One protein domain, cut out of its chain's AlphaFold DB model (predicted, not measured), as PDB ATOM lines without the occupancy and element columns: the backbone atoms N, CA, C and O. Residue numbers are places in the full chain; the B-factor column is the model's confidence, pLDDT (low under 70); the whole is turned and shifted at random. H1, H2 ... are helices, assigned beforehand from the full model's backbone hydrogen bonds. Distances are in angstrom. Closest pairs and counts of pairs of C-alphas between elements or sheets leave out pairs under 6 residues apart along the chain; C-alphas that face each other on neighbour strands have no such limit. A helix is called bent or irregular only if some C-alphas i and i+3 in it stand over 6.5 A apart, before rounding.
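Overview. This is residues 278 to 432 of the 1120 residues of an uncharacterized protein of Nematocida displodere (UniProt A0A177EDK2). This is an elongated helical body built along one long helix, H7, with H6 folded back beside its first part as a hairpin and H4 and H9 running side by side with its middle. At one end H1 and H3 pack on H6, and H2 makes the tip; toward the other end H5 packs steeply on H7, and the chain turns back through H8 into H9. The printed part has 155 residues with ten named helices, H1 to H10 in order, and no named strand: the class is all helix. The whole is compact, with a radius of gyration of the C-alphas of 16.3 A, and spans 55 by 34 by 24 A.

Arrangement. H7, residues 366 to 392, and H6, residues 350 to 362, are the hubs, touching four helices each. They form a helical hairpin, opposite ways at a shallow tilt of 33 degrees, only just short of steep; their closest C-alphas, Ala 360 and Pro 366, are 4.1 A apart. H4, residues 319 to 328, H7 and H9, residues 406 to 415, form a bundle, three helices roughly aligned. H9 touches residues 374 to 385 of H7, closest at C-alphas Cys 374 and Ile 415, 6.5 A, while H4 is close to H7 but not clearly touching, at Ile 321 and Val 381, 7.3 A. H5, residues 331 to 343, touches H7 with residues 333 to 337 alone, at a steep tilt of 61 degrees; the closest C-alphas, Pro 333 and Ala 387, are 5.3 A apart. H8, residues 398 to 403, only just touches H7, with 3 pairs of C-alphas within 8 A, closest at Tyr 389 and Phe 398, 7.1 A. H1, residues 279 to 291, touches H6, closest at C-alphas Ile 286 and Glu 355, 5.9 A. H3, residues 307 to 314, touches H6 at Ile 314 and Glu 351, C-alphas 5.8 A apart. H2, residues 293 to 303, only just touches H1, and only at the corner, with 3 pairs within 8 A. H10, residues 422 to 425, touches H4 and H6, closest at C-alphas Leu 320 and Leu 424, 6.6 A, and Ala 357 and Phe 425, 6.7 A. Every O i to N i+4 pair is within hydrogen-bond range in H1, H3, H4, H5, H7, H8 and H9, against 5 of 7 in H2 and 8 of 9 in H6; H10 is too short for one.

Along the chain. H7 is 38.5 A long, from C-alpha 366 at (27.345, 27.771, -31.826) to C-alpha 392 at (43.246, -7.006, -27.462). H1, H5 and H6 are each 18.5 A long. H2 is irregular: C-alphas 294 and 297 are 7.1 A apart. H1 begins at C-alpha 279, (41.522, 17.232, -50.094).

Size, cuts and confidence. The two farthest C-alphas, Glu 298 and Asp 395, are 55.6 A apart. The printed part has no cut and no long link. The mean pLDDT of the printed part is 79.2; 24 residues are under 70, among them 300 to 305 and 416 to 420.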
ATOM      1  N   SER A 278      40.076  16.766 -54.815       71.38
ATOM      2  CA  SER A 278      41.252  16.865 -53.939       71.38
ATOM      3  C   SER A 278      40.860  17.160 -52.478       71.38
ATOM      4  O   SER A 278      39.773  17.682 -52.208       71.38
ATOM      5  N   GLU A 279      41.732  16.850 -51.507       73.31
ATOM      6  CA  GLU A 279      41.522  17.232 -50.094       73.31
ATOM      7  C   GLU A 279      41.257  18.737 -49.945       73.31
ATOM      8  O   GLU A 279      40.342  19.136 -49.226       73.31
ATOM      9  N   PHE A 280      41.992  19.560 -50.695       69.81
ATOM     10  CA  PHE A 280      41.805  21.006 -50.734       69.81
ATOM     11  C   PHE A 280      40.399  21.389 -51.217       69.81
ATOM     12  O   PHE A 280      39.717  22.178 -50.569       69.81
ATOM     13  N   SER A 281      39.920  20.782 -52.306       71.25
ATOM     14  CA  SER A 281      38.576  21.040 -52.845       71.25
ATOM     15  C   SER A 281      37.472  20.709 -51.837       71.25
ATOM     16  O   SER A 281      36.502  21.453 -51.724       71.25
ATOM     17  N   ARG A 282      37.636  19.631 -51.060       81.56
ATOM     18  CA  ARG A 282      36.692  19.242 -49.999       81.56
ATOM     19  C   ARG A 282      36.698  20.217 -48.826       81.56
ATOM     20  O   ARG A 282      35.645  20.554 -48.297       81.56
ATOM     21  N   ILE A 283      37.876  20.699 -48.433       81.94
ATOM     22  CA  ILE A 283      38.001  21.732 -47.399       81.94
ATOM     23  C   ILE A 283      37.301  23.019 -47.845       81.94
ATOM     24  O   ILE A 283      36.551  23.597 -47.061       81.94
ATOM     25  N   ILE A 284      37.505  23.445 -49.096       79.31
ATOM     26  CA  ILE A 284      36.836  24.626 -49.655       79.31
ATOM     27  C   ILE A 284      35.316  24.443 -49.657       79.31
ATOM     28  O   ILE A 284      34.617  25.319 -49.162       79.31
ATOM     29  N   ASP A 285      34.804  23.294 -50.098       81.00
ATOM     30  CA  ASP A 285      33.367  22.986 -50.064       81.00
ATOM     31  C   ASP A 285      32.788  23.052 -48.633       81.00
ATOM     32  O   ASP A 285      31.764  23.696 -48.390       81.00
ATOM     33  N   ILE A 286      33.484  22.491 -47.634       85.62
ATOM     34  CA  ILE A 286      33.087  22.614 -46.220       85.62
ATOM     35  C   ILE A 286      33.066  24.086 -45.780       85.62
ATOM     36  O   ILE A 286      32.111  24.520 -45.134       85.62
ATOM     37  N   LEU A 287      34.094  24.866 -46.119       83.25
ATOM     38  CA  LEU A 287      34.179  26.279 -45.751       83.25
ATOM     39  C   LEU A 287      33.073  27.116 -46.408       83.25
ATOM     40  O   LEU A 287      32.455  27.946 -45.734       83.25
ATOM     41  N   GLU A 288      32.763  26.860 -47.678       83.62
ATOM     42  CA  GLU A 288      31.641  27.477 -48.387       83.62
ATOM     43  C   GLU A 288      30.305  27.158 -47.700       83.62
ATOM     44  O   GLU A 288      29.479  28.057 -47.521       83.62
ATOM     45  N   ARG A 289      30.103  25.919 -47.224       85.25
ATOM     46  CA  ARG A 289      28.913  25.530 -46.440       85.25
ATOM     47  C   ARG A 289      28.840  26.163 -45.045       85.25
ATOM     48  O   ARG A 289      27.753  26.215 -44.458       85.25
ATOM     49  N   VAL A 290      29.967  26.585 -44.466       84.50
ATOM     50  CA  VAL A 290      30.027  27.214 -43.131       84.50
ATOM     51  C   VAL A 290      29.819  28.726 -43.216       84.50
ATOM     52  O   VAL A 290      29.023  29.260 -42.443       84.50
ATOM     53  N   HIS A 291      30.507  29.405 -44.138       78.12
ATOM     54  CA  HIS A 291      30.557  30.871 -44.221       78.12
ATOM     55  C   HIS A 291      29.682  31.469 -45.333       78.12
ATOM     56  O   HIS A 291      29.337  32.650 -45.264       78.12
ATOM     57  N   GLY A 292      29.285  30.663 -46.322       78.62
ATOM     58  CA  GLY A 292      28.678  31.124 -47.569       78.62
ATOM     59  C   GLY A 292      29.739  31.571 -48.579       78.62
ATOM     60  O   GLY A 292      30.730  32.204 -48.209       78.62
ATOM     61  N   LYS A 293      29.520  31.265 -49.864       76.56
ATOM     62  CA  LYS A 293      30.471  31.544 -50.961       76.56
ATOM     63  C   LYS A 293      30.948  33.000 -51.001       76.56
ATOM     64  O   LYS A 293      32.135  33.252 -51.153       76.56
ATOM     65  N   GLU A 294      30.038  33.947 -50.798       75.06
ATOM     66  CA  GLU A 294      30.324  35.385 -50.903       75.06
ATOM     67  C   GLU A 294      31.214  35.927 -49.774       75.06
ATOM     68  O   GLU A 294      31.929  36.901 -49.974       75.06
ATOM     69  N   ARG A 295      31.196  35.298 -48.591       74.44
ATOM     70  CA  ARG A 295      31.926  35.767 -47.396       74.44
ATOM     71  C   ARG A 295      33.231  35.014 -47.152       74.44
ATOM     72  O   ARG A 295      33.992  35.374 -46.254       74.44
ATOM     73  N   LEU A 296      33.483  33.952 -47.918       72.25
ATOM     74  CA  LEU A 296      34.629  33.073 -47.720       72.25
ATOM     75  C   LEU A 296      35.959  33.788 -47.983       72.25
ATOM     76  O   LEU A 296      36.891  33.645 -47.197       72.25
ATOM     77  N   SER A 297      36.045  34.580 -49.055       65.25
ATOM     78  CA  SER A 297      37.256  35.331 -49.415       65.25
ATOM     79  C   SER A 297      37.635  36.356 -48.343       65.25
ATOM     80  O   SER A 297      38.783  36.390 -47.905       65.25
ATOM     81  N   GLU A 298      36.661  37.130 -47.858       68.88
ATOM     82  CA  GLU A 298      36.843  38.102 -46.775       68.88
ATOM     83  C   GLU A 298      37.266  37.417 -45.464       68.88
ATOM     84  O   GLU A 298      38.139  37.904 -44.745       68.88
ATOM     85  N   TRP A 299      36.679  36.259 -45.147       74.12
ATOM     86  CA  TRP A 299      37.041  35.496 -43.954       74.12
ATOM     87  C   TRP A 299      38.455  34.899 -44.048       74.12
ATOM     88  O   TRP A 299      39.230  35.038 -43.102       74.12
ATOM     89  N   LEU A 300      38.828  34.302 -45.186       64.25
ATOM     90  CA  LEU A 300      40.173  33.750 -45.410       64.25
ATOM     91  C   LEU A 300      41.258  34.830 -45.298       64.25
ATOM     92  O   LEU A 300      42.312  34.576 -44.716       64.25
ATOM     93  N   GLN A 301      40.984  36.049 -45.777       60.28
ATOM     94  CA  GLN A 301      41.883  37.196 -45.606       60.28
ATOM     95  C   GLN A 301      42.083  37.578 -44.131       60.28
ATOM     96  O   GLN A 301      43.180  37.984 -43.753       60.28
ATOM     97  N   LYS A 302      41.055  37.428 -43.282       60.69
ATOM     98  CA  LYS A 302      41.121  37.763 -41.846       60.69
ATOM     99  C   LYS A 302      41.815  36.696 -40.997       60.69
ATOM    100  O   LYS A 302      42.488  37.049 -40.032       60.69
ATOM    101  N   VAL A 303      41.620  35.411 -41.303       59.84
ATOM    102  CA  VAL A 303      42.104  34.295 -40.459       59.84
ATOM    103  C   VAL A 303      43.478  33.766 -40.903       59.84
ATOM    104  O   VAL A 303      44.184  33.147 -40.109       59.84
ATOM    105  N   GLY A 304      43.916  34.057 -42.133       62.06
ATOM    106  CA  GLY A 304      45.219  33.632 -42.652       62.06
ATOM    107  C   GLY A 304      45.237  32.173 -43.129       62.06
ATOM    108  O   GLY A 304      44.200  31.593 -43.454       62.06
ATOM    109  N   ASN A 305      46.426  31.561 -43.214       63.56
ATOM    110  CA  ASN A 305      46.572  30.202 -43.747       63.56
ATOM    111  C   ASN A 305      46.095  29.127 -42.753       63.56
ATOM    112  O   ASN A 305      46.872  28.579 -41.971       63.56
ATOM    113  N   VAL A 306      44.804  28.802 -42.824       71.81
ATOM    114  CA  VAL A 306      44.151  27.760 -42.013       71.81
ATOM    115  C   VAL A 306      44.195  26.369 -42.648       71.81
ATOM    116  O   VAL A 306      43.865  25.384 -41.987       71.81
ATOM    117  N   VAL A 307      44.613  26.263 -43.913       66.38
ATOM    118  CA  VAL A 307      44.539  25.029 -44.713       66.38
ATOM    119  C   VAL A 307      45.215  23.837 -44.018       66.38
ATOM    120  O   VAL A 307      44.545  22.816 -43.870       66.38
ATOM    121  N   PRO A 308      46.439  23.945 -43.453       69.50
ATOM    122  CA  PRO A 308      47.086  22.807 -42.791       69.50
ATOM    123  C   PRO A 308      46.321  22.285 -41.565       69.50
ATOM    124  O   PRO A 308      46.374  21.100 -41.236       69.50
ATOM    125  N   ALA A 309      45.612  23.165 -40.851       72.00
ATOM    126  CA  ALA A 309      44.802  22.772 -39.703       72.00
ATOM    127  C   ALA A 309      43.516  22.060 -40.137       72.00
ATOM    128  O   ALA A 309      43.095  21.092 -39.500       72.00
ATOM    129  N   LEU A 310      42.918  22.510 -41.240       80.06
ATOM    130  CA  LEU A 310      41.723  21.908 -41.825       80.06
ATOM    131  C   LEU A 310      42.028  20.557 -42.486       80.06
ATOM    132  O   LEU A 310      41.241  19.627 -42.324       80.06
ATOM    133  N   GLU A 311      43.189  20.405 -43.127       79.50
ATOM    134  CA  GLU A 311      43.696  19.118 -43.631       79.50
ATOM    135  C   GLU A 311      43.852  18.096 -42.502       79.50
ATOM    136  O   GLU A 311      43.418  16.950 -42.616       79.50
ATOM    137  N   LYS A 312      44.392  18.514 -41.353       82.25
ATOM    138  CA  LYS A 312      44.422  17.655 -40.161       82.25
ATOM    139  C   LYS A 312      43.019  17.303 -39.681       82.25
ATOM    140  O   LYS A 312      42.742  16.141 -39.394       82.25
ATOM    141  N   GLY A 313      42.119  18.286 -39.641       83.94
ATOM    142  CA  GLY A 313      40.720  18.083 -39.275       83.94
ATOM    143  C   GLY A 313      40.024  17.031 -40.143       83.94
ATOM    144  O   GLY A 313      39.425  16.100 -39.610       83.94
ATOM    145  N   ILE A 314      40.155  17.124 -41.470       83.94
ATOM    146  CA  ILE A 314      39.483  16.215 -42.413       83.94
ATOM    147  C   ILE A 314      40.042  14.783 -42.342       83.94
ATOM    148  O   ILE A 314      39.321  13.817 -42.593       83.94
ATOM    149  N   ARG A 315      41.309  14.632 -41.923       83.62
ATOM    150  CA  ARG A 315      41.980  13.346 -41.650       83.62
ATOM    151  C   ARG A 315      41.737  12.804 -40.233       83.62
ATOM    152  O   ARG A 315      42.305  11.773 -39.853       83.62
ATOM    153  N   GLY A 316      40.929  13.491 -39.423       86.25
ATOM    154  CA  GLY A 316      40.671  13.109 -38.033       86.25
ATOM    155  C   GLY A 316      41.886  13.267 -37.108       86.25
ATOM    156  O   GLY A 316      41.944  12.649 -36.046       86.25
ATOM    157  N   GLU A 317      42.882  14.063 -37.494       85.44
ATOM    158  CA  GLU A 317      44.115  14.317 -36.737       85.44
ATOM    159  C   GLU A 317      43.909  15.427 -35.695       85.44
ATOM    160  O   GLU A 317      44.539  16.485 -35.710       85.44
ATOM    161  N   TYR A 318      42.983  15.180 -34.773       86.44
ATOM    162  CA  TYR A 318      42.737  16.056 -33.633       86.44
ATOM    163  C   TYR A 318      43.715  15.748 -32.498       86.44
ATOM    164  O   TYR A 318      44.034  14.590 -32.240       86.44
ATOM    165  N   THR A 319      44.123  16.764 -31.741       80.75
ATOM    166  CA  THR A 319      45.010  16.621 -30.567       80.75
ATOM    167  C   THR A 319      44.496  15.593 -29.553       80.75
ATOM    168  O   THR A 319      45.272  14.847 -28.959       80.75
ATOM    169  N   LEU A 320      43.176  15.500 -29.368       83.06
ATOM    170  CA  LEU A 320      42.540  14.468 -28.547       83.06
ATOM    171  C   LEU A 320      42.842  13.050 -29.065       83.06
ATOM    172  O   LEU A 320      43.188  12.175 -28.274       83.06
ATOM    173  N   ILE A 321      42.752  12.854 -30.381       85.88
ATOM    174  CA  ILE A 321      42.993  11.581 -31.070       85.88
ATOM    175  C   ILE A 321      44.485  11.242 -31.075       85.88
ATOM    176  O   ILE A 321      44.850  10.102 -30.806       85.88
ATOM    177  N   GLU A 322      45.362  12.224 -31.294       81.06
ATOM    178  CA  GLU A 322      46.814  12.039 -31.183       81.06
ATOM    179  C   GLU A 322      47.208  11.559 -29.777       81.06
ATOM    180  O   GLU A 322      47.965  10.596 -29.644       81.06
ATOM    181  N   ARG A 323      46.637  12.164 -28.720       79.44
ATOM    182  CA  ARG A 323      46.848  11.718 -27.332       79.44
ATOM    183  C   ARG A 323      46.309  10.304 -27.097       79.44
ATOM    184  O   ARG A 323      46.985   9.503 -26.451       79.44
ATOM    185  N   LEU A 324      45.124   9.985 -27.626       82.06
ATOM    186  CA  LEU A 324      44.538   8.644 -27.539       82.06
ATOM    187  C   LEU A 324      45.469   7.596 -28.172       82.06
ATOM    188  O   LEU A 324      45.814   6.603 -27.536       82.06
ATOM    189  N   ILE A 325      45.949   7.845 -29.391       81.75
ATOM    190  CA  ILE A 325      46.871   6.947 -30.105       81.75
ATOM    191  C   ILE A 325      48.196   6.808 -29.353       81.75
ATOM    192  O   ILE A 325      48.695   5.693 -29.194       81.75
ATOM    193  N   GLY A 326      48.746   7.922 -28.859       72.06
ATOM    194  CA  GLY A 326      49.975   7.939 -28.065       72.06
ATOM    195  C   GLY A 326      49.860   7.160 -26.753       72.06
ATOM    196  O   GLY A 326      50.861   6.639 -26.260       72.06
ATOM    197  N   THR A 327      48.651   7.025 -26.206       74.88
ATOM    198  CA  THR A 327      48.386   6.221 -25.005       74.88
ATOM    199  C   THR A 327      48.446   4.721 -25.305       74.88
ATOM    200  O   THR A 327      49.082   3.984 -24.554       74.88
ATOM    201  N   PHE A 328      47.866   4.273 -26.426       71.75
ATOM    202  CA  PHE A 328      47.678   2.847 -26.744       71.75
ATOM    203  C   PHE A 328      48.648   2.259 -27.795       71.75
ATOM    204  O   PHE A 328      48.433   1.129 -28.218       71.75
ATOM    205  N   GLU A 329      49.676   2.993 -28.255       63.09
ATOM    206  CA  GLU A 329      50.561   2.587 -29.386       63.09
ATOM    207  C   GLU A 329      49.777   2.205 -30.665       63.09
ATOM    208  O   GLU A 329      50.227   1.463 -31.535       63.09
ATOM    209  N   GLY A 330      48.568   2.752 -30.799       60.12
ATOM    210  CA  GLY A 330      47.542   2.256 -31.708       60.12
ATOM    211  C   GLY A 330      47.497   2.965 -33.058       60.12
ATOM    212  O   GLY A 330      46.411   3.352 -33.494       60.12
ATOM    213  N   LEU A 331      48.633   3.134 -33.750       66.12
ATOM    214  CA  LEU A 331      48.598   3.705 -35.107       66.12
ATOM    215  C   LEU A 331      47.783   2.811 -36.057       66.12
ATOM    216  O   LEU A 331      47.093   3.315 -36.940       66.12
ATOM    217  N   TRP A 332      47.827   1.493 -35.845       79.12
ATOM    218  CA  TRP A 332      47.078   0.524 -36.642       79.12
ATOM    219  C   TRP A 332      45.553   0.601 -36.422       79.12
ATOM    220  O   TRP A 332      44.859   0.789 -37.416       79.12
ATOM    221  N   PRO A 333      45.003   0.583 -35.185       85.19
ATOM    222  CA  PRO A 333      43.578   0.835 -34.943       85.19
ATOM    223  C   PRO A 333      43.032   2.092 -35.626       85.19
ATOM    224  O   PRO A 333      42.003   2.014 -36.296       85.19
ATOM    225  N   LYS A 334      43.739   3.231 -35.526       87.94
ATOM    226  CA  LYS A 334      43.331   4.467 -36.218       87.94
ATOM    227  C   LYS A 334      43.332   4.272 -37.734       87.94
ATOM    228  O   LYS A 334      42.325   4.552 -38.368       87.94
ATOM    229  N   LYS A 335      44.416   3.733 -38.310       87.38
ATOM    230  CA  LYS A 335      44.513   3.458 -39.756       87.38
ATOM    231  C   LYS A 335      43.396   2.537 -40.251       87.38
ATOM    232  O   LYS A 335      42.838   2.788 -41.313       87.38
ATOM    233  N   THR A 336      43.044   1.505 -39.485       87.56
ATOM    234  CA  THR A 336      41.933   0.602 -39.806       87.56
ATOM    235  C   THR A 336      40.608   1.359 -39.836       87.56
ATOM    236  O   THR A 336      39.862   1.232 -40.805       87.56
ATOM    237  N   VAL A 337      40.328   2.181 -38.818       90.38
ATOM    238  CA  VAL A 337      39.111   3.009 -38.759       90.38
ATOM    239  C   VAL A 337      39.079   4.029 -39.899       90.38
ATOM    240  O   VAL A 337      38.074   4.123 -40.598       90.38
ATOM    241  N   ASP A 338      40.174   4.745 -40.145       89.31
ATOM    242  CA  ASP A 338      40.274   5.738 -41.219       89.31
ATOM    243  C   ASP A 338      40.085   5.100 -42.596       89.31
ATOM    244  O   ASP A 338      39.358   5.633 -43.431       89.31
ATOM    245  N   GLY A 339      40.680   3.926 -42.824       86.25
ATOM    246  CA  GLY A 339      40.492   3.159 -44.051       86.25
ATOM    247  C   GLY A 339      39.058   2.655 -44.217       86.25
ATOM    248  O   GLY A 339      38.571   2.544 -45.337       86.25
ATOM    249  N   VAL A 340      38.348   2.335 -43.129       88.75
ATOM    250  CA  VAL A 340      36.918   1.977 -43.180       88.75
ATOM    251  C   VAL A 340      36.074   3.201 -43.526       88.75
ATOM    252  O   VAL A 340      35.231   3.140 -44.419       88.75
ATOM    253  N   LEU A 341      36.325   4.329 -42.864       87.56
ATOM    254  CA  LEU A 341      35.629   5.589 -43.122       87.56
ATOM    255  C   LEU A 341      35.926   6.138 -44.523       87.56
ATOM    256  O   LEU A 341      35.063   6.783 -45.110       87.56
ATOM    257  N   GLY A 342      37.110   5.855 -45.072       84.94
ATOM    258  CA  GLY A 342      37.475   6.138 -46.458       84.94
ATOM    259  C   GLY A 342      36.594   5.391 -47.456       84.94
ATOM    260  O   GLY A 342      36.027   6.020 -48.342       84.94
ATOM    261  N   VAL A 343      36.399   4.082 -47.262       83.38
ATOM    262  CA  VAL A 343      35.518   3.262 -48.118       83.38
ATOM    263  C   VAL A 343      34.048   3.684 -48.010       83.38
ATOM    264  O   VAL A 343      33.296   3.563 -48.969       83.38
ATOM    265  N   LEU A 344      33.624   4.216 -46.861       81.81
ATOM    266  CA  LEU A 344      32.261   4.715 -46.668       81.81
ATOM    267  C   LEU A 344      32.023   6.129 -47.228       81.81
ATOM    268  O   LEU A 344      30.904   6.634 -47.092       81.81
ATOM    269  N   ARG A 345      33.019   6.799 -47.828       77.38
ATOM    270  CA  ARG A 345      32.815   8.112 -48.471       77.38
ATOM    271  C   ARG A 345      31.826   7.987 -49.642       77.38
ATOM    272  O   ARG A 345      31.871   6.989 -50.355       77.38
ATOM    273  N   PRO A 346      30.927   8.969 -49.847       68.62
ATOM    274  CA  PRO A 346      30.821  10.274 -49.172       68.62
ATOM    275  C   PRO A 346      30.063  10.265 -47.827       68.62
ATOM    276  O   PRO A 346      29.916  11.298 -47.189       68.62
ATOM    277  N   PHE A 347      29.592   9.117 -47.343       69.50
ATOM    278  CA  PHE A 347      28.744   9.015 -46.145       69.50
ATOM    279  C   PHE A 347      29.522   8.946 -44.820       69.50
ATOM    280  O   PHE A 347      28.945   8.622 -43.775       69.50
ATOM    281  N   SER A 348      30.825   9.225 -44.850       81.38
ATOM    282  CA  SER A 348      31.673   9.318 -43.661       81.38
ATOM    283  C   SER A 348      31.273  10.513 -42.798       81.38
ATOM    284  O   SER A 348      30.877  11.562 -43.298       81.38
ATOM    285  N   PHE A 349      31.408  10.375 -41.481       85.00
ATOM    286  CA  PHE A 349      31.080  11.442 -40.538       85.00
ATOM    287  C   PHE A 349      32.275  12.336 -40.154       85.00
ATOM    288  O   PHE A 349      32.092  13.255 -39.357       85.00
ATOM    289  N   LEU A 350      33.473  12.116 -40.718       87.50
ATOM    290  CA  LEU A 350      34.653  12.967 -40.466       87.50
ATOM    291  C   LEU A 350      34.514  14.373 -41.066       87.50
ATOM    292  O   LEU A 350      34.833  15.361 -40.410       87.50
ATOM    293  N   GLU A 351      33.982  14.483 -42.283       88.31
ATOM    294  CA  GLU A 351      33.721  15.784 -42.913       88.31
ATOM    295  C   GLU A 351      32.615  16.565 -42.170       88.31
ATOM    296  O   GLU A 351      32.857  17.711 -41.783       88.31
ATOM    297  N   PRO A 352      31.458  15.953 -41.825       89.06
ATOM    298  CA  PRO A 352      30.477  16.564 -40.925       89.06
ATOM    299  C   PRO A 352      31.028  16.970 -39.550       89.06
ATOM    300  O   PRO A 352      30.574  17.967 -38.984       89.06
ATOM    301  N   LEU A 353      31.987  16.217 -38.995       91.00
ATOM    302  CA  LEU A 353      32.649  16.555 -37.732       91.00
ATOM    303  C   LEU A 353      33.426  17.869 -37.865       91.00
ATOM    304  O   LEU A 353      33.224  18.773 -37.051       91.00
ATOM    305  N   LEU A 354      34.255  17.997 -38.907       91.12
ATOM    306  CA  LEU A 354      34.981  19.228 -39.224       91.12
ATOM    307  C   LEU A 354      34.015  20.403 -39.448       91.12
ATOM    308  O   LEU A 354      34.165  21.460 -38.835       91.12
ATOM    309  N   GLU A 355      32.974  20.203 -40.254       90.81
ATOM    310  CA  GLU A 355      31.967  21.223 -40.556       90.81
ATOM    311  C   GLU A 355      31.249  21.730 -39.293       90.81
ATOM    312  O   GLU A 355      31.107  22.939 -39.083       90.81
ATOM    313  N   HIS A 356      30.814  20.830 -38.405       91.06
ATOM    314  CA  HIS A 356      30.167  21.215 -37.151       91.06
ATOM    315  C   HIS A 356      31.133  21.847 -36.145       91.06
ATOM    316  O   HIS A 356      30.717  22.764 -35.431       91.06
ATOM    317  N   ALA A 357      32.401  21.426 -36.116       89.62
ATOM    318  CA  ALA A 357      33.438  22.059 -35.301       89.62
ATOM    319  C   ALA A 357      33.708  23.509 -35.741       89.62
ATOM    320  O   ALA A 357      33.886  24.384 -34.892       89.62
ATOM    321  N   LEU A 358      33.666  23.795 -37.046       88.56
ATOM    322  CA  LEU A 358      33.783  25.156 -37.581       88.56
ATOM    323  C   LEU A 358      32.513  25.984 -37.335       88.56
ATOM    324  O   LEU A 358      32.597  27.117 -36.867       88.56
ATOM    325  N   ARG A 359      31.313  25.418 -37.538       89.31
ATOM    326  CA  ARG A 359      30.050  26.112 -37.200       89.31
ATOM    327  C   ARG A 359      29.900  26.397 -35.707       89.31
ATOM    328  O   ARG A 359      29.222  27.352 -35.344       89.31
ATOM    329  N   ALA A 360      30.506  25.589 -34.841       87.25
ATOM    330  CA  ALA A 360      30.561  25.868 -33.409       87.25
ATOM    331  C   ALA A 360      31.373  27.132 -33.090       87.25
ATOM    332  O   ALA A 360      31.127  27.763 -32.069       87.25
ATOM    333  N   GLN A 361      32.313  27.503 -33.959       84.62
ATOM    334  CA  GLN A 361      33.174  28.670 -33.791       84.62
ATOM    335  C   GLN A 361      32.639  29.907 -34.517       84.62
ATOM    336  O   GLN A 361      32.777  31.010 -33.992       84.62
ATOM    337  N   PHE A 362      32.033  29.728 -35.695       80.94
ATOM    338  CA  PHE A 362      31.692  30.829 -36.610       80.94
ATOM    339  C   PHE A 362      30.243  30.828 -37.119       80.94
ATOM    340  O   PHE A 362      29.847  31.725 -37.856       80.94
ATOM    341  N   GLY A 363      29.441  29.818 -36.774       78.75
ATOM    342  CA  GLY A 363      28.070  29.673 -37.265       78.75
ATOM    343  C   GLY A 363      27.026  30.408 -36.418       78.75
ATOM    344  O   GLY A 363      27.257  30.748 -35.262       78.75
ATOM    345  N   ALA A 364      25.817  30.566 -36.968       73.94
ATOM    346  CA  ALA A 364      24.705  31.272 -36.315       73.94
ATOM    347  C   ALA A 364      24.171  30.597 -35.034       73.94
ATOM    348  O   ALA A 364      23.529  31.243 -34.212       73.94
ATOM    349  N   ASN A 365      24.417  29.294 -34.844       80.81
ATOM    350  CA  ASN A 365      24.014  28.567 -33.635       80.81
ATOM    351  C   ASN A 365      25.185  27.736 -33.064       80.81
ATOM    352  O   ASN A 365      25.243  26.514 -33.276       80.81
ATOM    353  N   PRO A 366      26.127  28.391 -32.351       83.44
ATOM    354  CA  PRO A 366      27.345  27.771 -31.826       83.44
ATOM    355  C   PRO A 366      27.071  26.582 -30.905       83.44
ATOM    356  O   PRO A 366      27.622  25.503 -31.103       83.44
ATOM    357  N   LYS A 367      26.145  26.737 -29.945       81.44
ATOM    358  CA  LYS A 367      25.823  25.702 -28.943       81.44
ATOM    359  C   LYS A 367      25.300  24.415 -29.585       81.44
ATOM    360  O   LYS A 367      25.749  23.323 -29.242       81.44
ATOM    361  N   ARG A 368      24.373  24.528 -30.547       82.00
ATOM    362  CA  ARG A 368      23.818  23.359 -31.254       82.00
ATOM    363  C   ARG A 368      24.881  22.654 -32.097       82.00
ATOM    364  O   ARG A 368      24.916  21.426 -32.124       82.00
ATOM    365  N   SER A 369      25.725  23.423 -32.784       86.69
ATOM    366  CA  SER A 369      26.796  22.883 -33.630       86.69
ATOM    367  C   SER A 369      27.879  22.202 -32.799       86.69
ATOM    368  O   SER A 369      28.301  21.103 -33.142       86.69
ATOM    369  N   LEU A 370      28.237  22.790 -31.655       87.00
ATOM    370  CA  LEU A 370      29.185  22.218 -30.704       87.00
ATOM    371  C   LEU A 370      28.703  20.868 -30.169       87.00
ATOM    372  O   LEU A 370      29.459  19.900 -30.181       87.00
ATOM    373  N   GLY A 371      27.428  20.775 -29.779       82.94
ATOM    374  CA  GLY A 371      26.834  19.511 -29.342       82.94
ATOM    375  C   GLY A 371      26.897  18.423 -30.421       82.94
ATOM    376  O   GLY A 371      27.249  17.284 -30.126       82.94
ATOM    377  N   LYS A 372      26.629  18.768 -31.689       84.69
ATOM    378  CA  LYS A 372      26.772  17.826 -32.812       84.69
ATOM    379  C   LYS A 372      28.222  17.401 -33.042       84.69
ATOM    380  O   LYS A 372      28.475  16.212 -33.214       84.69
ATOM    381  N   ALA A 373      29.166  18.341 -33.011       88.62
ATOM    382  CA  ALA A 373      30.587  18.041 -33.162       88.62
ATOM    383  C   ALA A 373      31.081  17.090 -32.056       88.62
ATOM    384  O   ALA A 373      31.806  16.144 -32.344       88.62
ATOM    385  N   CYS A 374      30.623  17.274 -30.812       86.94
ATOM    386  CA  CYS A 374      30.963  16.378 -29.701       86.94
ATOM    387  C   CYS A 374      30.432  14.955 -29.925       86.94
ATOM    388  O   CYS A 374      31.187  14.006 -29.749       86.94
ATOM    389  N   ILE A 375      29.190  14.795 -30.401       83.62
ATOM    390  CA  ILE A 375      28.615  13.474 -30.723       83.62
ATOM    391  C   ILE A 375      29.430  12.760 -31.814       83.62
ATOM    392  O   ILE A 375      29.679  11.559 -31.727       83.62
ATOM    393  N   LEU A 376      29.843  13.480 -32.861       88.38
ATOM    394  CA  LEU A 376      30.634  12.894 -33.947       88.38
ATOM    395  C   LEU A 376      32.065  12.560 -33.490       88.38
ATOM    396  O   LEU A 376      32.600  11.527 -33.891       88.38
ATOM    397  N   MET A 377      32.650  13.375 -32.606       89.44
ATOM    398  CA  MET A 377      33.940  13.090 -31.969       89.44
ATOM    399  C   MET A 377      33.855  11.846 -31.079       89.44
ATOM    400  O   MET A 377      34.713  10.974 -31.172       89.44
ATOM    401  N   GLU A 378      32.802  11.730 -30.264       87.44
ATOM    402  CA  GLU A 378      32.550  10.555 -29.424       87.44
ATOM    403  C   GLU A 378      32.443   9.285 -30.270       87.44
ATOM    404  O   GLU A 378      33.081   8.288 -29.946       87.44
ATOM    405  N   ARG A 379      31.728   9.336 -31.404       88.69
ATOM    406  CA  ARG A 379      31.639   8.222 -32.364       88.69
ATOM    407  C   ARG A 379      32.986   7.860 -32.990       88.69
ATOM    408  O   ARG A 379      33.274   6.684 -33.191       88.69
ATOM    409  N   TYR A 380      33.820   8.843 -33.325       91.12
ATOM    410  CA  TYR A 380      35.146   8.560 -33.876       91.12
ATOM    411  C   TYR A 380      36.048   7.895 -32.826       91.12
ATOM    412  O   TYR A 380      36.663   6.860 -33.091       91.12
ATOM    413  N   VAL A 381      36.055   8.438 -31.606       89.88
ATOM    414  CA  VAL A 381      36.786   7.879 -30.464       89.88
ATOM    415  C   VAL A 381      36.284   6.477 -30.121       89.88
ATOM    416  O   VAL A 381      37.104   5.584 -29.919       89.88
ATOM    417  N   SER A 382      34.969   6.239 -30.115       89.81
ATOM    418  CA  SER A 382      34.401   4.923 -29.814       89.81
ATOM    419  C   SER A 382      34.766   3.875 -30.866       89.81
ATOM    420  O   SER A 382      35.058   2.749 -30.481       89.81
ATOM    421  N   LEU A 383      34.839   4.219 -32.162       90.94
ATOM    422  CA  LEU A 383      35.332   3.294 -33.194       90.94
ATOM    423  C   LEU A 383      36.806   2.931 -32.992       90.94
ATOM    424  O   LEU A 383      37.167   1.764 -33.137       90.94
ATOM    425  N   ILE A 384      37.657   3.903 -32.644       91.25
ATOM    426  CA  ILE A 384      39.083   3.652 -32.374       91.25
ATOM    427  C   ILE A 384      39.238   2.773 -31.132       91.25
ATOM    428  O   ILE A 384      39.974   1.789 -31.161       91.25
ATOM    429  N   LEU A 385      38.515   3.086 -30.055       89.56
ATOM    430  CA  LEU A 385      38.493   2.278 -28.836       89.56
ATOM    431  C   LEU A 385      37.963   0.869 -29.100       89.56
ATOM    432  O   LEU A 385      38.539  -0.093 -28.605       89.56
ATOM    433  N   TYR A 386      36.915   0.732 -29.908       89.94
ATOM    434  CA  TYR A 386      36.368  -0.561 -30.305       89.94
ATOM    435  C   TYR A 386      37.369  -1.363 -31.143       89.94
ATOM    436  O   TYR A 386      37.525  -2.559 -30.916       89.94
ATOM    437  N   ALA A 387      38.120  -0.720 -32.043       89.75
ATOM    438  CA  ALA A 387      39.208  -1.361 -32.777       89.75
ATOM    439  C   ALA A 387      40.337  -1.839 -31.842       89.75
ATOM    440  O   ALA A 387      40.806  -2.969 -31.987       89.75
ATOM    441  N   ILE A 388      40.729  -1.023 -30.855       88.00
ATOM    442  CA  ILE A 388      41.715  -1.388 -29.821       88.00
ATOM    443  C   ILE A 388      41.214  -2.579 -28.996       88.00
ATOM    444  O   ILE A 388      41.917  -3.577 -28.858       88.00
ATOM    445  N   TYR A 389      39.987  -2.502 -28.482       87.94
ATOM    446  CA  TYR A 389      39.347  -3.575 -27.724       87.94
ATOM    447  C   TYR A 389      39.303  -4.872 -28.533       87.94
ATOM    448  O   TYR A 389      39.727  -5.926 -28.055       87.94
ATOM    449  N   LYS A 390      38.867  -4.793 -29.797       84.94
ATOM    450  CA  LYS A 390      38.835  -5.953 -30.680       84.94
ATOM    451  C   LYS A 390      40.211  -6.535 -30.873       84.94
ATOM    452  O   LYS A 390      40.306  -7.754 -30.805       84.94
ATOM    453  N   GLN A 391      41.245  -5.713 -31.054       82.44
ATOM    454  CA  GLN A 391      42.633  -6.156 -31.188       82.44
ATOM    455  C   GLN A 391      43.134  -6.907 -29.945       82.44
ATOM    456  O   GLN A 391      43.792  -7.932 -30.107       82.44
ATOM    457  N   GLN A 392      42.777  -6.453 -28.740       81.81
ATOM    458  CA  GLN A 392      43.246  -7.006 -27.462       81.81
ATOM    459  C   GLN A 392      42.689  -8.394 -27.099       81.81
ATOM    460  O   GLN A 392      43.178  -8.983 -26.142       81.81
ATOM    461  N   LEU A 393      41.709  -8.932 -27.844       70.31
ATOM    462  CA  LEU A 393      41.126 -10.267 -27.599       70.31
ATOM    463  C   LEU A 393      40.570 -10.447 -26.177       70.31
ATOM    464  O   LEU A 393      40.728 -11.496 -25.559       70.31
ATOM    465  N   VAL A 394      39.924  -9.415 -25.642       74.06
ATOM    466  CA  VAL A 394      39.413  -9.467 -24.272       74.06
ATOM    467  C   VAL A 394      38.141 -10.319 -24.208       74.06
ATOM    468  O   VAL A 394      37.204 -10.079 -24.965       74.06
ATOM    469  N   ASP A 395      38.092 -11.271 -23.275       72.44
ATOM    470  CA  ASP A 395      36.935 -12.145 -23.014       72.44
ATOM    471  C   ASP A 395      35.910 -11.485 -22.072       72.44
ATOM    472  O   ASP A 395      35.534 -12.012 -21.029       72.44
ATOM    473  N   ARG A 396      35.536 -10.238 -22.370       81.25
ATOM    474  CA  ARG A 396      34.471  -9.516 -21.658       81.25
ATOM    475  C   ARG A 396      33.775  -8.534 -22.597       81.25
ATOM    476  O   ARG A 396      34.428  -8.055 -23.527       81.25
ATOM    477  N   PRO A 397      32.504  -8.177 -22.355       82.00
ATOM    478  CA  PRO A 397      31.795  -7.179 -23.148       82.00
ATOM    479  C   PRO A 397      32.529  -5.832 -23.225       82.00
ATOM    480  O   PRO A 397      33.199  -5.404 -22.283       82.00
ATOM    481  N   PHE A 398      32.339  -5.114 -24.333       84.81
ATOM    482  CA  PHE A 398      33.000  -3.830 -24.597       84.81
ATOM    483  C   PHE A 398      32.814  -2.793 -23.470       84.81
ATOM    484  O   PHE A 398      33.761  -2.091 -23.118       84.81
ATOM    485  N   ILE A 399      31.622  -2.718 -22.869       82.12
ATOM    486  CA  ILE A 399      31.335  -1.780 -21.771       82.12
ATOM    487  C   ILE A 399      32.111  -2.142 -20.497       82.12
ATOM    488  O   ILE A 399      32.725  -1.269 -19.889       82.12
ATOM    489  N   GLU A 400      32.192  -3.425 -20.140       81.81
ATOM    490  CA  GLU A 400      32.991  -3.872 -18.990       81.81
ATOM    491  C   GLU A 400      34.493  -3.626 -19.204       81.81
ATOM    492  O   GLU A 400      35.246  -3.325 -18.272       81.81
ATOM    493  N   TRP A 401      34.955  -3.713 -20.454       85.81
ATOM    494  CA  TRP A 401      36.317  -3.330 -20.810       85.81
ATOM    495  C   TRP A 401      36.567  -1.823 -20.632       85.81
ATOM    496  O   TRP A 401      37.600  -1.444 -20.075       85.81
ATOM    497  N   ILE A 402      35.616  -0.959 -21.014       83.56
ATOM    498  CA  ILE A 402      35.696   0.488 -20.747       83.56
ATOM    499  C   ILE A 402      35.798   0.752 -19.239       83.56
ATOM    500  O   ILE A 402      36.669   1.509 -18.803       83.56
ATOM    501  N   ASP A 403      34.954   0.104 -18.434       78.75
ATOM    502  CA  ASP A 403      34.897   0.339 -16.987       78.75
ATOM    503  C   ASP A 403      36.157  -0.095 -16.237       78.75
ATOM    504  O   ASP A 403      36.479   0.435 -15.167       78.75
ATOM    505  N   THR A 404      36.923  -1.014 -16.813       80.12
ATOM    506  CA  THR A 404      38.180  -1.484 -16.226       80.12
ATOM    507  C   THR A 404      39.401  -0.668 -16.656       80.12
ATOM    508  O   THR A 404      40.482  -0.873 -16.104       80.12
ATOM    509  N   ASN A 405      39.253   0.312 -17.561       79.50
ATOM    510  CA  ASN A 405      40.361   1.117 -18.078       79.50
ATOM    511  C   ASN A 405      40.227   2.623 -17.734       79.50
ATOM    512  O   ASN A 405      39.531   3.367 -18.433       79.50
ATOM    513  N   PRO A 406      40.931   3.121 -16.693       74.38
ATOM    514  CA  PRO A 406      40.830   4.516 -16.252       74.38
ATOM    515  C   PRO A 406      41.176   5.553 -17.328       74.38
ATOM    516  O   PRO A 406      40.547   6.609 -17.372       74.38
ATOM    517  N   ALA A 407      42.131   5.255 -18.218       72.25
ATOM    518  CA  ALA A 407      42.511   6.167 -19.297       72.25
ATOM    519  C   ALA A 407      41.369   6.333 -20.311       72.25
ATOM    520  O   ALA A 407      41.058   7.453 -20.715       72.25
ATOM    521  N   VAL A 408      40.698   5.233 -20.671       80.44
ATOM    522  CA  VAL A 408      39.522   5.254 -21.558       80.44
ATOM    523  C   VAL A 408      38.392   6.069 -20.929       80.44
ATOM    524  O   VAL A 408      37.839   6.952 -21.586       80.44
ATOM    525  N   ARG A 409      38.110   5.845 -19.638       76.81
ATOM    526  CA  ARG A 409      37.119   6.628 -18.888       76.81
ATOM    527  C   ARG A 409      37.441   8.123 -18.909       76.81
ATOM    528  O   ARG A 409      36.543   8.921 -19.163       76.81
ATOM    529  N   GLY A 410      38.707   8.499 -18.706       75.00
ATOM    530  CA  GLY A 410      39.163   9.892 -18.759       75.00
ATOM    531  C   GLY A 410      38.915  10.554 -20.119       75.00
ATOM    532  O   GLY A 410      38.421  11.680 -20.170       75.00
ATOM    533  N   TYR A 411      39.171   9.844 -21.225       79.88
ATOM    534  CA  TYR A 411      38.872  10.346 -22.573       79.88
ATOM    535  C   TYR A 411      37.375  10.531 -22.815       79.88
ATOM    536  O   TYR A 411      36.968  11.576 -23.322       79.88
ATOM    537  N   ILE A 412      36.549   9.555 -22.429       76.75
ATOM    538  CA  ILE A 412      35.093   9.654 -22.590       76.75
ATOM    539  C   ILE A 412      34.546  10.792 -21.719       76.75
ATOM    540  O   ILE A 412      33.755  11.601 -22.194       76.75
ATOM    541  N   GLN A 413      35.006  10.912 -20.469       74.00
ATOM    542  CA  GLN A 413      34.591  11.979 -19.557       74.00
ATOM    543  C   GLN A 413      34.979  13.365 -20.083       74.00
ATOM    544  O   GLN A 413      34.192  14.297 -19.956       74.00
ATOM    545  N   GLN A 414      36.152  13.502 -20.711       74.62
ATOM    546  CA  GLN A 414      36.583  14.758 -21.325       74.62
ATOM    547  C   GLN A 414      35.678  15.185 -22.499       74.62
ATOM    548  O   GLN A 414      35.521  16.381 -22.737       74.62
ATOM    549  N   ILE A 415      35.092  14.233 -23.233       72.81
ATOM    550  CA  ILE A 415      34.154  14.508 -24.335       72.81
ATOM    551  C   ILE A 415      32.743  14.780 -23.796       72.81
ATOM    552  O   ILE A 415      32.048  15.659 -24.300       72.81
ATOM    553  N   ALA A 416      32.341  14.052 -22.754       65.31
ATOM    554  CA  ALA A 416      31.004  14.084 -22.169       65.31
ATOM    555  C   ALA A 416      30.796  15.189 -21.110       65.31
ATOM    556  O   ALA A 416      29.820  15.128 -20.360       65.31
ATOM    557  N   THR A 417      31.691  16.181 -21.003       64.44
ATOM    558  CA  THR A 417      31.551  17.261 -20.012       64.44
ATOM    559  C   THR A 417      30.293  18.100 -20.261       64.44
ATOM    560  O   THR A 417      29.898  18.339 -21.400       64.44
ATOM    561  N   GLU A 418      29.673  18.607 -19.189       49.72
ATOM    562  CA  GLU A 418      28.456  19.437 -19.269       49.72
ATOM    563  C   GLU A 418      28.677  20.778 -19.997       49.72
ATOM    564  O   GLU A 418      27.737  21.387 -20.510       49.72
ATOM    565  N   THR A 419      29.932  21.225 -20.077       57.62
ATOM    566  CA  THR A 419      30.376  22.434 -20.781       57.62
ATOM    567  C   THR A 419      31.493  22.088 -21.775       57.62
ATOM    568  O   THR A 419      32.677  22.320 -21.509       57.62
ATOM    569  N   PRO A 420      31.164  21.494 -22.936       62.94
ATOM    570  CA  PRO A 420      32.166  21.213 -23.957       62.94
ATOM    571  C   PRO A 420      32.780  22.527 -24.460       62.94
ATOM    572  O   PRO A 420      32.100  23.549 -24.556       62.94
ATOM    573  N   THR A 421      34.074  22.514 -24.786       72.56
ATOM    574  CA  THR A 421      34.796  23.690 -25.310       72.56
ATOM    575  C   THR A 421      35.336  23.405 -26.706       72.56
ATOM    576  O   THR A 421      35.656  22.260 -27.031       72.56
ATOM    577  N   THR A 422      35.494  24.442 -27.532       74.75
ATOM    578  CA  THR A 422      36.052  24.318 -28.894       74.75
ATOM    579  C   THR A 422      37.481  23.771 -28.898       74.75
ATOM    580  O   THR A 422      37.887  23.126 -29.862       74.75
ATOM    581  N   SER A 423      38.198  23.896 -27.774       74.56
ATOM    582  CA  SER A 423      39.553  23.360 -27.602       74.56
ATOM    583  C   SER A 423      39.665  21.838 -27.775       74.56
ATOM    584  O   SER A 423      40.760  21.341 -28.033       74.56
ATOM    585  N   LEU A 424      38.552  21.095 -27.677       76.94
ATOM    586  CA  LEU A 424      38.500  19.657 -27.978       76.94
ATOM    587  C   LEU A 424      38.836  19.343 -29.444       76.94
ATOM    588  O   LEU A 424      39.323  18.254 -29.738       76.94
ATOM    589  N   PHE A 425      38.598  20.297 -30.347       84.75
ATOM    590  CA  PHE A 425      38.776  20.136 -31.788       84.75
ATOM    591  C   PHE A 425      40.101  20.716 -32.292       84.75
ATOM    592  O   PHE A 425      40.296  20.787 -33.499       84.75
ATOM    593  N   SER A 426      41.036  21.109 -31.416       78.50
ATOM    594  CA  SER A 426      42.381  21.533 -31.838       78.50
ATOM    595  C   SER A 426      43.041  20.448 -32.716       78.50
ATOM    596  O   SER A 426      42.961  19.269 -32.346       78.50
ATOM    597  N   PRO A 427      43.669  20.791 -33.863       68.56
ATOM    598  CA  PRO A 427      44.070  22.135 -34.305       68.56
ATOM    599  C   PRO A 427      42.981  22.941 -35.033       68.56
ATOM    600  O   PRO A 427      43.245  24.044 -35.473       68.56
ATOM    601  N   VAL A 428      41.754  22.450 -35.162       77.44
ATOM    602  CA  VAL A 428      40.655  23.142 -35.865       77.44
ATOM    603  C   VAL A 428      40.037  24.274 -35.020       77.44
ATOM    604  O   VAL A 428      39.120  24.948 -35.470       77.44
ATOM    605  N   ASP A 429      40.528  24.525 -33.802       76.31
ATOM    606  CA  ASP A 429      40.129  25.669 -32.965       76.31
ATOM    607  C   ASP A 429      40.833  26.954 -33.440       76.31
ATOM    608  O   ASP A 429      41.887  27.345 -32.935       76.31
ATOM    609  N   LEU A 430      40.264  27.592 -34.462       73.06
ATOM    610  CA  LEU A 430      40.841  28.738 -35.162       73.06
ATOM    611  C   LEU A 430      40.800  30.029 -34.322       73.06
ATOM    612  O   LEU A 430      41.631  30.909 -34.525       73.06
ATOM    613  N   HIS A 431      39.919  30.128 -33.315       65.94
ATOM    614  CA  HIS A 431      39.945  31.233 -32.337       65.94
ATOM    615  C   HIS A 431      41.269  31.297 -31.564       65.94
ATOM    616  O   HIS A 431      41.722  32.372 -31.172       65.94
ATOM    617  N   ALA A 432      41.928  30.152 -31.366       54.19
ATOM    618  CA  ALA A 432      43.220  30.079 -30.696       54.19
ATOM    619  C   ALA A 432      44.408  30.494 -31.589       54.19
ATOM    620  O   ALA A 432      45.506  30.663 -31.041       54.19
TER     621      ALA A 432